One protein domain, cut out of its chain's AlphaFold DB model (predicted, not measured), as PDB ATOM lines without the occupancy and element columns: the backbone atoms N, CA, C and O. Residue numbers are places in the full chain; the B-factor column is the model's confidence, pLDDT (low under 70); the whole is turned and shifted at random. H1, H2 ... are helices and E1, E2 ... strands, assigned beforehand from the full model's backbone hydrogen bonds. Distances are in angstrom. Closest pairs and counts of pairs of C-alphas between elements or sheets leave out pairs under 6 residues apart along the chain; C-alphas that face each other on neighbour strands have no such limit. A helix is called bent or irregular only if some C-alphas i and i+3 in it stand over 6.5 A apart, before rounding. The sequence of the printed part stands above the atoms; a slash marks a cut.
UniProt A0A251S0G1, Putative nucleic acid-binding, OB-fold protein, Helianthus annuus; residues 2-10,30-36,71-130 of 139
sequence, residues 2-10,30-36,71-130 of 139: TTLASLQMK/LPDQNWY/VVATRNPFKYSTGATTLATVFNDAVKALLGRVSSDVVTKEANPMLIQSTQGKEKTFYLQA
ATOM      1  N   THR A   2     218.703 191.899 222.300       65.88
ATOM      2  CA  THR A   2     219.938 192.558 221.831       65.88
ATOM      3  C   THR A   2     220.809 192.978 223.017       65.88
ATOM      4  O   THR A   2     220.300 193.539 223.985       65.88
ATOM      5  N   THR A   3     222.118 192.726 222.952       68.31
ATOM      6  CA  THR A   3     223.097 193.192 223.953       68.31
ATOM      7  C   THR A   3     223.879 194.390 223.416       68.31
ATOM      8  O   THR A   3     224.022 194.542 222.202       68.31
ATOM      9  N   LEU A   4     224.447 195.226 224.291       68.12
ATOM     10  CA  LEU A   4     225.330 196.312 223.841       68.12
ATOM     11  C   LEU A   4     226.528 195.804 223.031       68.12
ATOM     12  O   LEU A   4     226.863 196.408 222.017       68.12
ATOM     13  N   ALA A   5     227.132 194.684 223.437       69.00
ATOM     14  CA  ALA A   5     228.239 194.073 222.701       69.00
ATOM     15  C   ALA A   5     227.825 193.731 221.259       69.00
ATOM     16  O   ALA A   5     228.544 194.038 220.315       69.00
ATOM     17  N   SER A   6     226.607 193.206 221.071       70.88
ATOM     18  CA  SER A   6     226.076 192.933 219.731       70.88
ATOM     19  C   SER A   6     225.796 194.198 218.912       70.88
ATOM     20  O   SER A   6     225.829 194.130 217.691       70.88
ATOM     21  N   LEU A   7     225.545 195.350 219.551       74.94
ATOM     22  CA  LEU A   7     225.391 196.636 218.859       74.94
ATOM     23  C   LEU A   7     226.735 197.243 218.451       74.94
ATOM     24  O   LEU A   7     226.813 197.873 217.406       74.94
ATOM     25  N   GLN A   8     227.788 197.041 219.244       72.50
ATOM     26  CA  GLN A   8     229.138 197.521 218.924       72.50
ATOM     27  C   GLN A   8     229.747 196.815 217.706       72.50
ATOM     28  O   GLN A   8     230.596 197.386 217.032       72.50
ATOM     29  N   MET A   9     229.311 195.586 217.427       74.38
ATOM     30  CA  MET A   9     229.759 194.806 216.272       74.38
ATOM     31  C   MET A   9     229.008 195.142 214.975       74.38
ATOM     32  O   MET A   9     229.391 194.647 213.919       74.38
ATOM     33  N   LYS A  10     227.932 195.934 215.046       76.94
ATOM     34  CA  LYS A  10     227.098 196.277 213.890       76.94
ATOM     35  C   LYS A  10     227.651 197.460 213.120       76.94
ATOM     36  O   LYS A  10     228.208 198.392 213.702       76.94
ATOM     37  N   LEU A  30     226.704 210.020 235.873       69.25
ATOM     38  CA  LEU A  30     227.477 211.233 236.087       69.25
ATOM     39  C   LEU A  30     226.477 212.364 236.325       69.25
ATOM     40  O   LEU A  30     225.957 212.921 235.357       69.25
ATOM     41  N   PRO A  31     226.151 212.677 237.589       61.97
ATOM     42  CA  PRO A  31     225.497 213.929 237.912       61.97
ATOM     43  C   PRO A  31     226.542 215.033 237.752       61.97
ATOM     44  O   PRO A  31     227.235 215.401 238.695       61.97
ATOM     45  N   ASP A  32     226.725 215.503 236.525       65.50
ATOM     46  CA  ASP A  32     227.391 216.774 236.269       65.50
ATOM     47  C   ASP A  32     226.347 217.903 236.270       65.50
ATOM     48  O   ASP A  32     225.151 217.658 236.427       65.50
ATOM     49  N   GLN A  33     226.770 219.156 236.092       58.09
ATOM     50  CA  GLN A  33     225.855 220.308 236.033       58.09
ATOM     51  C   GLN A  33     224.869 220.268 234.842       58.09
ATOM     52  O   GLN A  33     224.008 221.135 234.735       58.09
ATOM     53  N   ASN A  34     224.955 219.264 233.964       74.44
ATOM     54  CA  ASN A  34     224.224 219.156 232.704       74.44
ATOM     55  C   ASN A  34     223.193 218.012 232.685       74.44
ATOM     56  O   ASN A  34     222.732 217.626 231.601       74.44
ATOM     57  N   TRP A  35     222.805 217.519 233.871       82.88
ATOM     58  CA  TRP A  35     221.807 216.461 234.086       82.88
ATOM     59  C   TRP A  35     220.397 216.794 233.573       82.88
ATOM     60  O   TRP A  35     219.538 215.913 233.447       82.88
ATOM     61  N   TYR A  36     220.157 218.061 233.252       89.31
ATOM     62  CA  TYR A  36     218.991 218.529 232.524       89.31
ATOM     63  C   TYR A  36     219.398 219.543 231.454       89.31
ATOM     64  O   TYR A  36     220.528 220.029 231.402       89.31
ATOM     65  N   VAL A  71     220.740 212.581 231.317       83.38
ATOM     66  CA  VAL A  71     221.689 211.996 232.266       83.38
ATOM     67  C   VAL A  71     222.641 211.071 231.530       83.38
ATOM     68  O   VAL A  71     222.211 210.208 230.763       83.38
ATOM     69  N   VAL A  72     223.940 211.236 231.771       78.88
ATOM     70  CA  VAL A  72     224.962 210.353 231.210       78.88
ATOM     71  C   VAL A  72     225.170 209.174 232.155       78.88
ATOM     72  O   VAL A  72     225.623 209.332 233.289       78.88
ATOM     73  N   ALA A  73     224.836 207.977 231.682       75.19
ATOM     74  CA  ALA A  73     225.136 206.722 232.349       75.19
ATOM     75  C   ALA A  73     226.497 206.199 231.871       75.19
ATOM     76  O   ALA A  73     226.782 206.179 230.670       75.19
ATOM     77  N   THR A  74     227.343 205.772 232.810       63.78
ATOM     78  CA  THR A  74     228.706 205.303 232.528       63.78
ATOM     79  C   THR A  74     228.980 203.937 233.126       63.78
ATOM     80  O   THR A  74     228.344 203.523 234.088       63.78
ATOM     81  N   ARG A  75     229.991 203.273 232.555       49.56
ATOM     82  CA  ARG A  75     230.616 202.041 233.043       49.56
ATOM     83  C   ARG A  75     229.641 200.877 233.177       49.56
ATOM     84  O   ARG A  75     229.105 200.615 234.244       49.56
ATOM     85  N   ASN A  76     229.506 200.123 232.096       51.25
ATOM     86  CA  ASN A  76     228.729 198.893 232.076       51.25
ATOM     87  C   ASN A  76     227.292 199.038 232.641       51.25
ATOM     88  O   ASN A  76     226.926 198.255 233.515       51.25
ATOM     89  N   PRO A  77     226.459 200.001 232.176       49.91
ATOM     90  CA  PRO A  77     225.073 200.150 232.656       49.91
ATOM     91  C   PRO A  77     224.150 198.971 232.292       49.91
ATOM     92  O   PRO A  77     222.932 199.087 232.315       49.91
ATOM     93  N   PHE A  78     224.709 197.852 231.850       53.03
ATOM     94  CA  PHE A  78     224.018 196.735 231.241       53.03
ATOM     95  C   PHE A  78     224.774 195.495 231.709       53.03
ATOM     96  O   PHE A  78     225.957 195.336 231.403       53.03
ATOM     97  N   LYS A  79     224.127 194.632 232.498       42.44
ATOM     98  CA  LYS A  79     224.692 193.324 232.855       42.44
ATOM     99  C   LYS A  79     225.083 192.636 231.528       42.44
ATOM    100  O   LYS A  79     224.300 192.694 230.585       42.44
ATOM    101  N   TYR A  80     226.287 192.058 231.440       46.19
ATOM    102  CA  TYR A  80     226.869 191.343 230.276       46.19
ATOM    103  C   TYR A  80     227.733 192.110 229.241       46.19
ATOM    104  O   TYR A  80     228.088 191.507 228.231       46.19
ATOM    105  N   SER A  81     228.165 193.363 229.453       48.56
ATOM    106  CA  SER A  81     229.245 193.945 228.620       48.56
ATOM    107  C   SER A  81     230.620 193.675 229.251       48.56
ATOM    108  O   SER A  81     231.000 194.222 230.282       48.56
ATOM    109  N   THR A  82     231.394 192.771 228.657       51.22
ATOM    110  CA  THR A  82     232.824 192.613 228.950       51.22
ATOM    111  C   THR A  82     233.602 193.365 227.879       51.22
ATOM    112  O   THR A  82     233.874 192.818 226.816       51.22
ATOM    113  N   GLY A  83     233.913 194.637 228.134       47.94
ATOM    114  CA  GLY A  83     234.796 195.437 227.277       47.94
ATOM    115  C   GLY A  83     234.238 196.814 226.913       47.94
ATOM    116  O   GLY A  83     233.119 196.926 226.423       47.94
ATOM    117  N   ALA A  84     235.071 197.834 227.150       49.41
ATOM    118  CA  ALA A  84     234.891 199.272 226.907       49.41
ATOM    119  C   ALA A  84     233.762 199.993 227.683       49.41
ATOM    120  O   ALA A  84     232.610 199.572 227.753       49.41
ATOM    121  N   THR A  85     234.106 201.146 228.264       53.44
ATOM    122  CA  THR A  85     233.159 202.075 228.893       53.44
ATOM    123  C   THR A  85     232.245 202.674 227.824       53.44
ATOM    124  O   THR A  85     232.596 203.667 227.194       53.44
ATOM    125  N   THR A  86     231.060 202.102 227.624       62.19
ATOM    126  CA  THR A  86     230.030 202.737 226.792       62.19
ATOM    127  C   THR A  86     229.348 203.845 227.591       62.19
ATOM    128  O   THR A  86     228.811 203.599 228.675       62.19
ATOM    129  N   LEU A  87     229.384 205.069 227.061       66.81
ATOM    130  CA  LEU A  87     228.576 206.184 227.546       66.81
ATOM    131  C   LEU A  87     227.197 206.089 226.891       66.81
ATOM    132  O   LEU A  87     227.096 206.066 225.666       66.81
ATOM    133  N   ALA A  88     226.140 206.033 227.695       75.44
ATOM    134  CA  ALA A  88     224.766 206.104 227.210       75.44
ATOM    135  C   ALA A  88     224.106 207.364 227.768       75.44
ATOM    136  O   ALA A  88     224.251 207.673 228.949       75.44
ATOM    137  N   THR A  89     223.376 208.095 226.929       81.56
ATOM    138  CA  THR A  89     222.572 209.233 227.393       81.56
ATOM    139  C   THR A  89     221.135 208.780 227.591       81.56
ATOM    140  O   THR A  89     220.507 208.276 226.661       81.56
ATOM    141  N   VAL A  90     220.618 208.956 228.803       82.19
ATOM    142  CA  VAL A  90     219.237 208.649 229.171       82.19
ATOM    143  C   VAL A  90     218.444 209.953 229.162       82.19
ATOM    144  O   VAL A  90     218.736 210.881 229.921       82.19
ATOM    145  N   PHE A  91     217.461 210.032 228.269       86.25
ATOM    146  CA  PHE A  91     216.640 211.226 228.065       86.25
ATOM    147  C   PHE A  91     215.357 211.213 228.905       86.25
ATOM    148  O   PHE A  91     214.992 210.203 229.514       86.25
ATOM    149  N   ASN A  92     214.687 212.367 228.914       88.12
ATOM    150  CA  ASN A  92     213.546 212.735 229.748       88.12
ATOM    151  C   ASN A  92     212.613 211.593 230.171       88.12
ATOM    152  O   ASN A  92     212.482 211.335 231.365       88.12
ATOM    153  N   ASP A  93     211.975 210.911 229.222       86.62
ATOM    154  CA  ASP A  93     210.911 209.953 229.542       86.62
ATOM    155  C   ASP A  93     211.443 208.701 230.242       86.62
ATOM    156  O   ASP A  93     210.816 208.200 231.177       86.62
ATOM    157  N   ALA A  94     212.642 208.247 229.874       83.19
ATOM    158  CA  ALA A  94     213.295 207.127 230.538       83.19
ATOM    159  C   ALA A  94     213.709 207.492 231.974       83.19
ATOM    160  O   ALA A  94     213.466 206.717 232.899       83.19
ATOM    161  N   VAL A  95     214.262 208.691 232.195       84.38
ATOM    162  CA  VAL A  95     214.605 209.161 233.552       84.38
ATOM    163  C   VAL A  95     213.347 209.355 234.398       84.38
ATOM    164  O   VAL A  95     213.304 208.908 235.543       84.38
ATOM    165  N   LYS A  96     212.286 209.936 233.827       88.44
ATOM    166  CA  LYS A  96     210.981 210.074 234.486       88.44
ATOM    167  C   LYS A  96     210.414 208.712 234.887       88.44
ATOM    168  O   LYS A  96     209.921 208.582 236.002       88.44
ATOM    169  N   ALA A  97     210.515 207.693 234.033       85.06
ATOM    170  CA  ALA A  97     210.062 206.338 234.351       85.06
ATOM    171  C   ALA A  97     210.883 205.673 235.476       85.06
ATOM    172  O   ALA A  97     210.350 204.871 236.240       85.06
ATOM    173  N   LEU A  98     212.171 206.006 235.601       82.88
ATOM    174  CA  LEU A  98     213.059 205.471 236.641       82.88
ATOM    175  C   LEU A  98     212.914 206.182 237.993       82.88
ATOM    176  O   LEU A  98     213.015 205.539 239.047       82.88
ATOM    177  N   LEU A  99     212.718 207.501 237.962       85.19
ATOM    178  CA  LEU A  99     212.626 208.361 239.143       85.19
ATOM    179  C   LEU A  99     211.183 208.522 239.644       85.19
ATOM    180  O   LEU A  99     210.970 208.780 240.823       85.19
ATOM    181  N   GLY A 100     210.194 208.377 238.759       86.31
ATOM    182  CA  GLY A 100     208.781 208.624 239.053       86.31
ATOM    183  C   GLY A 100     208.426 210.107 239.195       86.31
ATOM    184  O   GLY A 100     207.357 210.425 239.706       86.31
ATOM    185  N   ARG A 101     209.307 211.026 238.771       86.56
ATOM    186  CA  ARG A 101     209.147 212.480 238.950       86.56
ATOM    187  C   ARG A 101     209.319 213.247 237.650       86.56
ATOM    188  O   ARG A 101     210.144 212.891 236.808       86.56
ATOM    189  N   VAL A 102     208.563 214.333 237.504       88.62
ATOM    190  CA  VAL A 102     208.670 215.243 236.359       88.62
ATOM    191  C   VAL A 102     209.912 216.124 236.518       88.62
ATOM    192  O   VAL A 102     210.213 216.597 237.609       88.62
ATOM    193  N   SER A 103     210.635 216.346 235.421       88.25
ATOM    194  CA  SER A 103     211.855 217.165 235.364       88.25
ATOM    195  C   SER A 103     211.673 218.579 235.908       88.25
ATOM    196  O   SER A 103     212.544 219.063 236.621       88.25
ATOM    197  N   SER A 104     210.546 219.233 235.622       88.25
ATOM    198  CA  SER A 104     210.262 220.588 236.106       88.25
ATOM    199  C   SER A 104     210.278 220.679 237.629       88.25
ATOM    200  O   SER A 104     210.861 221.615 238.166       88.25
ATOM    201  N   ASP A 105     209.696 219.703 238.329       87.50
ATOM    202  CA  ASP A 105     209.650 219.706 239.793       87.50
ATOM    203  C   ASP A 105     211.048 219.511 240.380       87.50
ATOM    204  O   ASP A 105     211.473 220.272 241.247       87.50
ATOM    205  N   VAL A 106     211.803 218.550 239.845       86.06
ATOM    206  CA  VAL A 106     213.152 218.245 240.339       86.06
ATOM    207  C   VAL A 106     214.113 219.407 240.082       86.06
ATOM    208  O   VAL A 106     214.952 219.702 240.928       86.06
ATOM    209  N   VAL A 107     213.980 220.107 238.951       86.00
ATOM    210  CA  VAL A 107     214.842 221.249 238.613       86.00
ATOM    211  C   VAL A 107     214.476 222.502 239.408       86.00
ATOM    212  O   VAL A 107     215.371 223.173 239.908       86.00
ATOM    213  N   THR A 108     213.186 222.828 239.532       84.75
ATOM    214  CA  THR A 108     212.753 224.125 240.088       84.75
ATOM    215  C   THR A 108     212.482 224.111 241.590       84.75
ATOM    216  O   THR A 108     212.648 225.142 242.232       84.75
ATOM    217  N   LYS A 109     212.063 222.973 242.160       82.81
ATOM    218  CA  LYS A 109     211.698 222.867 243.584       82.81
ATOM    219  C   LYS A 109     212.797 222.227 244.414       82.81
ATOM    220  O   LYS A 109     213.056 222.663 245.528       82.81
ATOM    221  N   GLU A 110     213.407 221.171 243.884       80.50
ATOM    222  CA  GLU A 110     214.384 220.375 244.632       80.50
ATOM    223  C   GLU A 110     215.821 220.824 244.328       80.50
ATOM    224  O   GLU A 110     216.668 220.796 245.217       80.50
ATOM    225  N   ALA A 111     216.094 221.233 243.080       73.00
ATOM    226  CA  ALA A 111     217.407 221.637 242.563       73.00
ATOM    227  C   ALA A 111     218.545 220.659 242.929       73.00
ATOM    228  O   ALA A 111     219.714 221.039 243.003       73.00
ATOM    229  N   ASN A 112     218.207 219.385 243.158       74.25
ATOM    230  CA  ASN A 112     219.108 218.418 243.765       74.25
ATOM    231  C   ASN A 112     219.509 217.316 242.767       74.25
ATOM    232  O   ASN A 112     218.748 216.364 242.558       74.25
ATOM    233  N   PRO A 113     220.726 217.375 242.195       72.19
ATOM    234  CA  PRO A 113     221.212 216.348 241.275       72.19
ATOM    235  C   PRO A 113     221.398 214.972 241.936       72.19
ATOM    236  O   PRO A 113     221.474 213.965 241.232       72.19
ATOM    237  N   MET A 114     221.440 214.883 243.272       75.75
ATOM    238  CA  MET A 114     221.595 213.607 243.986       75.75
ATOM    239  C   MET A 114     220.386 212.684 243.818       75.75
ATOM    240  O   MET A 114     220.539 211.467 243.867       75.75
ATOM    241  N   LEU A 115     219.193 213.222 243.549       79.56
ATOM    242  CA  LEU A 115     217.990 212.411 243.309       79.56
ATOM    243  C   LEU A 115     218.147 211.503 242.092       79.56
ATOM    244  O   LEU A 115     217.630 210.393 242.056       79.56
ATOM    245  N   ILE A 116     218.921 211.940 241.105       78.00
ATOM    246  CA  ILE A 116     219.206 211.142 239.917       78.00
ATOM    247  C   ILE A 116     220.037 209.913 240.288       78.00
ATOM    248  O   ILE A 116     219.807 208.834 239.740       78.00
ATOM    249  N   GLN A 117     220.937 210.030 241.270       78.31
ATOM    250  CA  GLN A 117     221.724 208.898 241.758       78.31
ATOM    251  C   GLN A 117     220.843 207.799 242.364       78.31
ATOM    252  O   GLN A 117     221.210 206.631 242.291       78.31
ATOM    253  N   SER A 118     219.643 208.117 242.869       80.31
ATOM    254  CA  SER A 118     218.714 207.105 243.395       80.31
ATOM    255  C   SER A 118     218.154 206.167 242.314       80.31
ATOM    256  O   SER A 118     217.449 205.206 242.624       80.31
ATOM    257  N   THR A 119     218.401 206.456 241.034       76.81
ATOM    258  CA  THR A 119     218.056 205.561 239.921       76.81
ATOM    259  C   THR A 119     219.156 204.540 239.618       76.81
ATOM    260  O   THR A 119     218.916 203.583 238.879       76.81
ATOM    261  N   GLN A 120     220.336 204.693 240.228       78.75
ATOM    262  CA  GLN A 120     221.432 203.736 240.137       78.75
ATOM    263  C   GLN A 120     221.028 202.382 240.747       78.75
ATOM    264  O   GLN A 120     220.334 202.311 241.756       78.75
ATOM    265  N   GLY A 121     221.449 201.291 240.114       75.19
ATOM    266  CA  GLY A 121     221.138 199.916 240.501       75.19
ATOM    267  C   GLY A 121     219.769 199.412 240.036       75.19
ATOM    268  O   GLY A 121     219.499 198.221 240.168       75.19
ATOM    269  N   LYS A 122     218.910 200.262 239.455       77.81
ATOM    270  CA  LYS A 122     217.601 199.829 238.944       77.81
ATOM    271  C   LYS A 122     217.736 199.152 237.584       77.81
ATOM    272  O   LYS A 122     218.312 199.723 236.656       77.81
ATOM    273  N   GLU A 123     217.163 197.955 237.464       76.31
ATOM    274  CA  GLU A 123     217.033 197.237 236.196       76.31
ATOM    275  C   GLU A 123     215.728 197.608 235.480       76.31
ATOM    276  O   GLU A 123     214.654 197.633 236.090       76.31
ATOM    277  N   LYS A 124     215.816 197.904 234.182       79.19
ATOM    278  CA  LYS A 124     214.670 198.168 233.303       79.19
ATOM    279  C   LYS A 124     214.953 197.715 231.874       79.19
ATOM    280  O   LYS A 124     216.097 197.519 231.472       79.19
ATOM    281  N   THR A 125     213.883 197.585 231.099       80.81
ATOM    282  CA  THR A 125     213.950 197.446 229.645       80.81
ATOM    283  C   THR A 125     214.121 198.824 229.013       80.81
ATOM    284  O   THR A 125     213.315 199.724 229.247       80.81
ATOM    285  N   PHE A 126     215.169 198.984 228.210       78.19
ATOM    286  CA  PHE A 126     215.508 200.212 227.505       78.19
ATOM    287  C   PHE A 126     215.358 200.036 225.999       78.19
ATOM    288  O   PHE A 126     215.713 199.000 225.430       78.19
ATOM    289  N   TYR A 127     214.886 201.104 225.367       83.50
ATOM    290  CA  TYR A 127     214.872 201.270 223.923       83.50
ATOM    291  C   TYR A 127     216.111 202.073 223.532       83.50
ATOM    292  O   TYR A 127     216.246 203.244 223.883       83.50
ATOM    293  N   LEU A 128     217.054 201.414 222.869       79.31
ATOM    294  CA  LEU A 128     218.351 201.957 222.507       79.31
ATOM    295  C   LEU A 128     218.350 202.390 221.049       79.31
ATOM    296  O   LEU A 128     217.966 201.629 220.163       79.31
ATOM    297  N   GLN A 129     218.853 203.593 220.810       82.56
ATOM    298  CA  GLN A 129     219.213 204.066 219.482       82.56
ATOM    299  C   GLN A 129     220.712 204.330 219.474       82.56
ATOM    300  O   GLN A 129     221.239 204.987 220.373       82.56
ATOM    301  N   ALA A 130     221.400 203.793 218.472       76.88
ATOM    302  CA  ALA A 130     222.823 204.016 218.281       76.88
ATOM    303  C   ALA A 130     223.015 204.968 217.102       76.88
ATOM    304  O   ALA A 130     222.577 204.701 215.984       76.88
TER     305      ALA A 130
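What this domain is: This is residues 2 to 10, 30 to 36 and 71 to 130 of the 139 residues of the protein "Putative nucleic acid-binding, OB-fold protein" of Helianthus annuus (UniProt A0A251S0G1). A small two-stranded hairpin, E1 and E2, sits in the middle of a rod-like outline, with H2 following directly on E2, and H3 and H4 beyond it toward one end of the rod. H1 lies near the other end, and the long loop of residues 74 to 87 swings out from the hairpin, while E3, a single strand that pairs with no named strand, runs crosswise to the length of the rod. The parts are loosely gathered, and no helix touches another. The printed part has 76 residues with four named helices and three named strands, in the order H1, E1, E2, H2, H3, H4, E3; the sheet order is E1 - E2, antiparallel, and the class is mixed, helices and strands. The whole is only just compact, close to loose, with a radius of gyration of the C-alphas of 13.5 A and spans of 43 by 20 by 20 A.

Where its parts are: E1 is residues 71 to 73, with C-alpha 71 at (221.689, 211.996, 232.266), and E2 is residues 88 to 91, 9.6 A long. H2, residues 92 to 99, is 10.4 A long. H3, residues 103 to 110, is 10.1 A long and is neither bent nor irregular, but only just: C-alphas 107 and 110 are 6.1 A apart. H4 is residues 114 to 117, 5.2 A long. E3, residues 123 to 128, is 14.5 A long and ends with C-alpha 128 at (218.351, 201.957, 222.507). H1, residues 4 to 8, begins with C-alpha 4 at (225.330, 196.312, 223.841); H1 and E1 are each 6.3 A long.

How they stand to each other: E1 and E2 form a hairpin, antiparallel at 151 degrees; C-alphas 72 and 89 face each other at 4.6 A. N 73 and O 88 are within hydrogen-bond range at 2.8 A, and N 90 and O 71 at 2.8 A. The closest C-alphas of E1 and H2 are those of Val 71 and Val 95, 7.7 A apart. H2 and H3 are close but not clearly touching, the closest C-alphas being those of Lys 96 and Ser 103, 7.2 A apart. They run the same way at a steep tilt of 52 degrees. H2 and H4 are close but not clearly touching, with the C-alphas of Leu 99 and Ile 116 closest at 7.2 A. E3 pairs with no named strand; its closest C-alpha to H2 is that of Phe 126, 7.9 A from that of Ala 94. H1 is apart from E2, H2, H3, H4 and E3. In H1 and H2 every O i to N i+4 pair is within hydrogen-bond range, in H3 3 of 4 are, and H4 is too short for such a pair.

The domain as a whole: The two C-alphas farthest apart, those of Met 9 and Lys 109, are 43.1 A apart. Residues 11 to 29 are not printed, with 26.8 A between C-alphas 10 and 30, and residues 37 to 70 are not printed, with 7.1 A between C-alphas 36 and 71. The link E1 to E2, 14 residues, is long. The mean pLDDT of the printed part is 74.0, and residues 2 to 5, 30 to 33 and 74 to 87 are under 70.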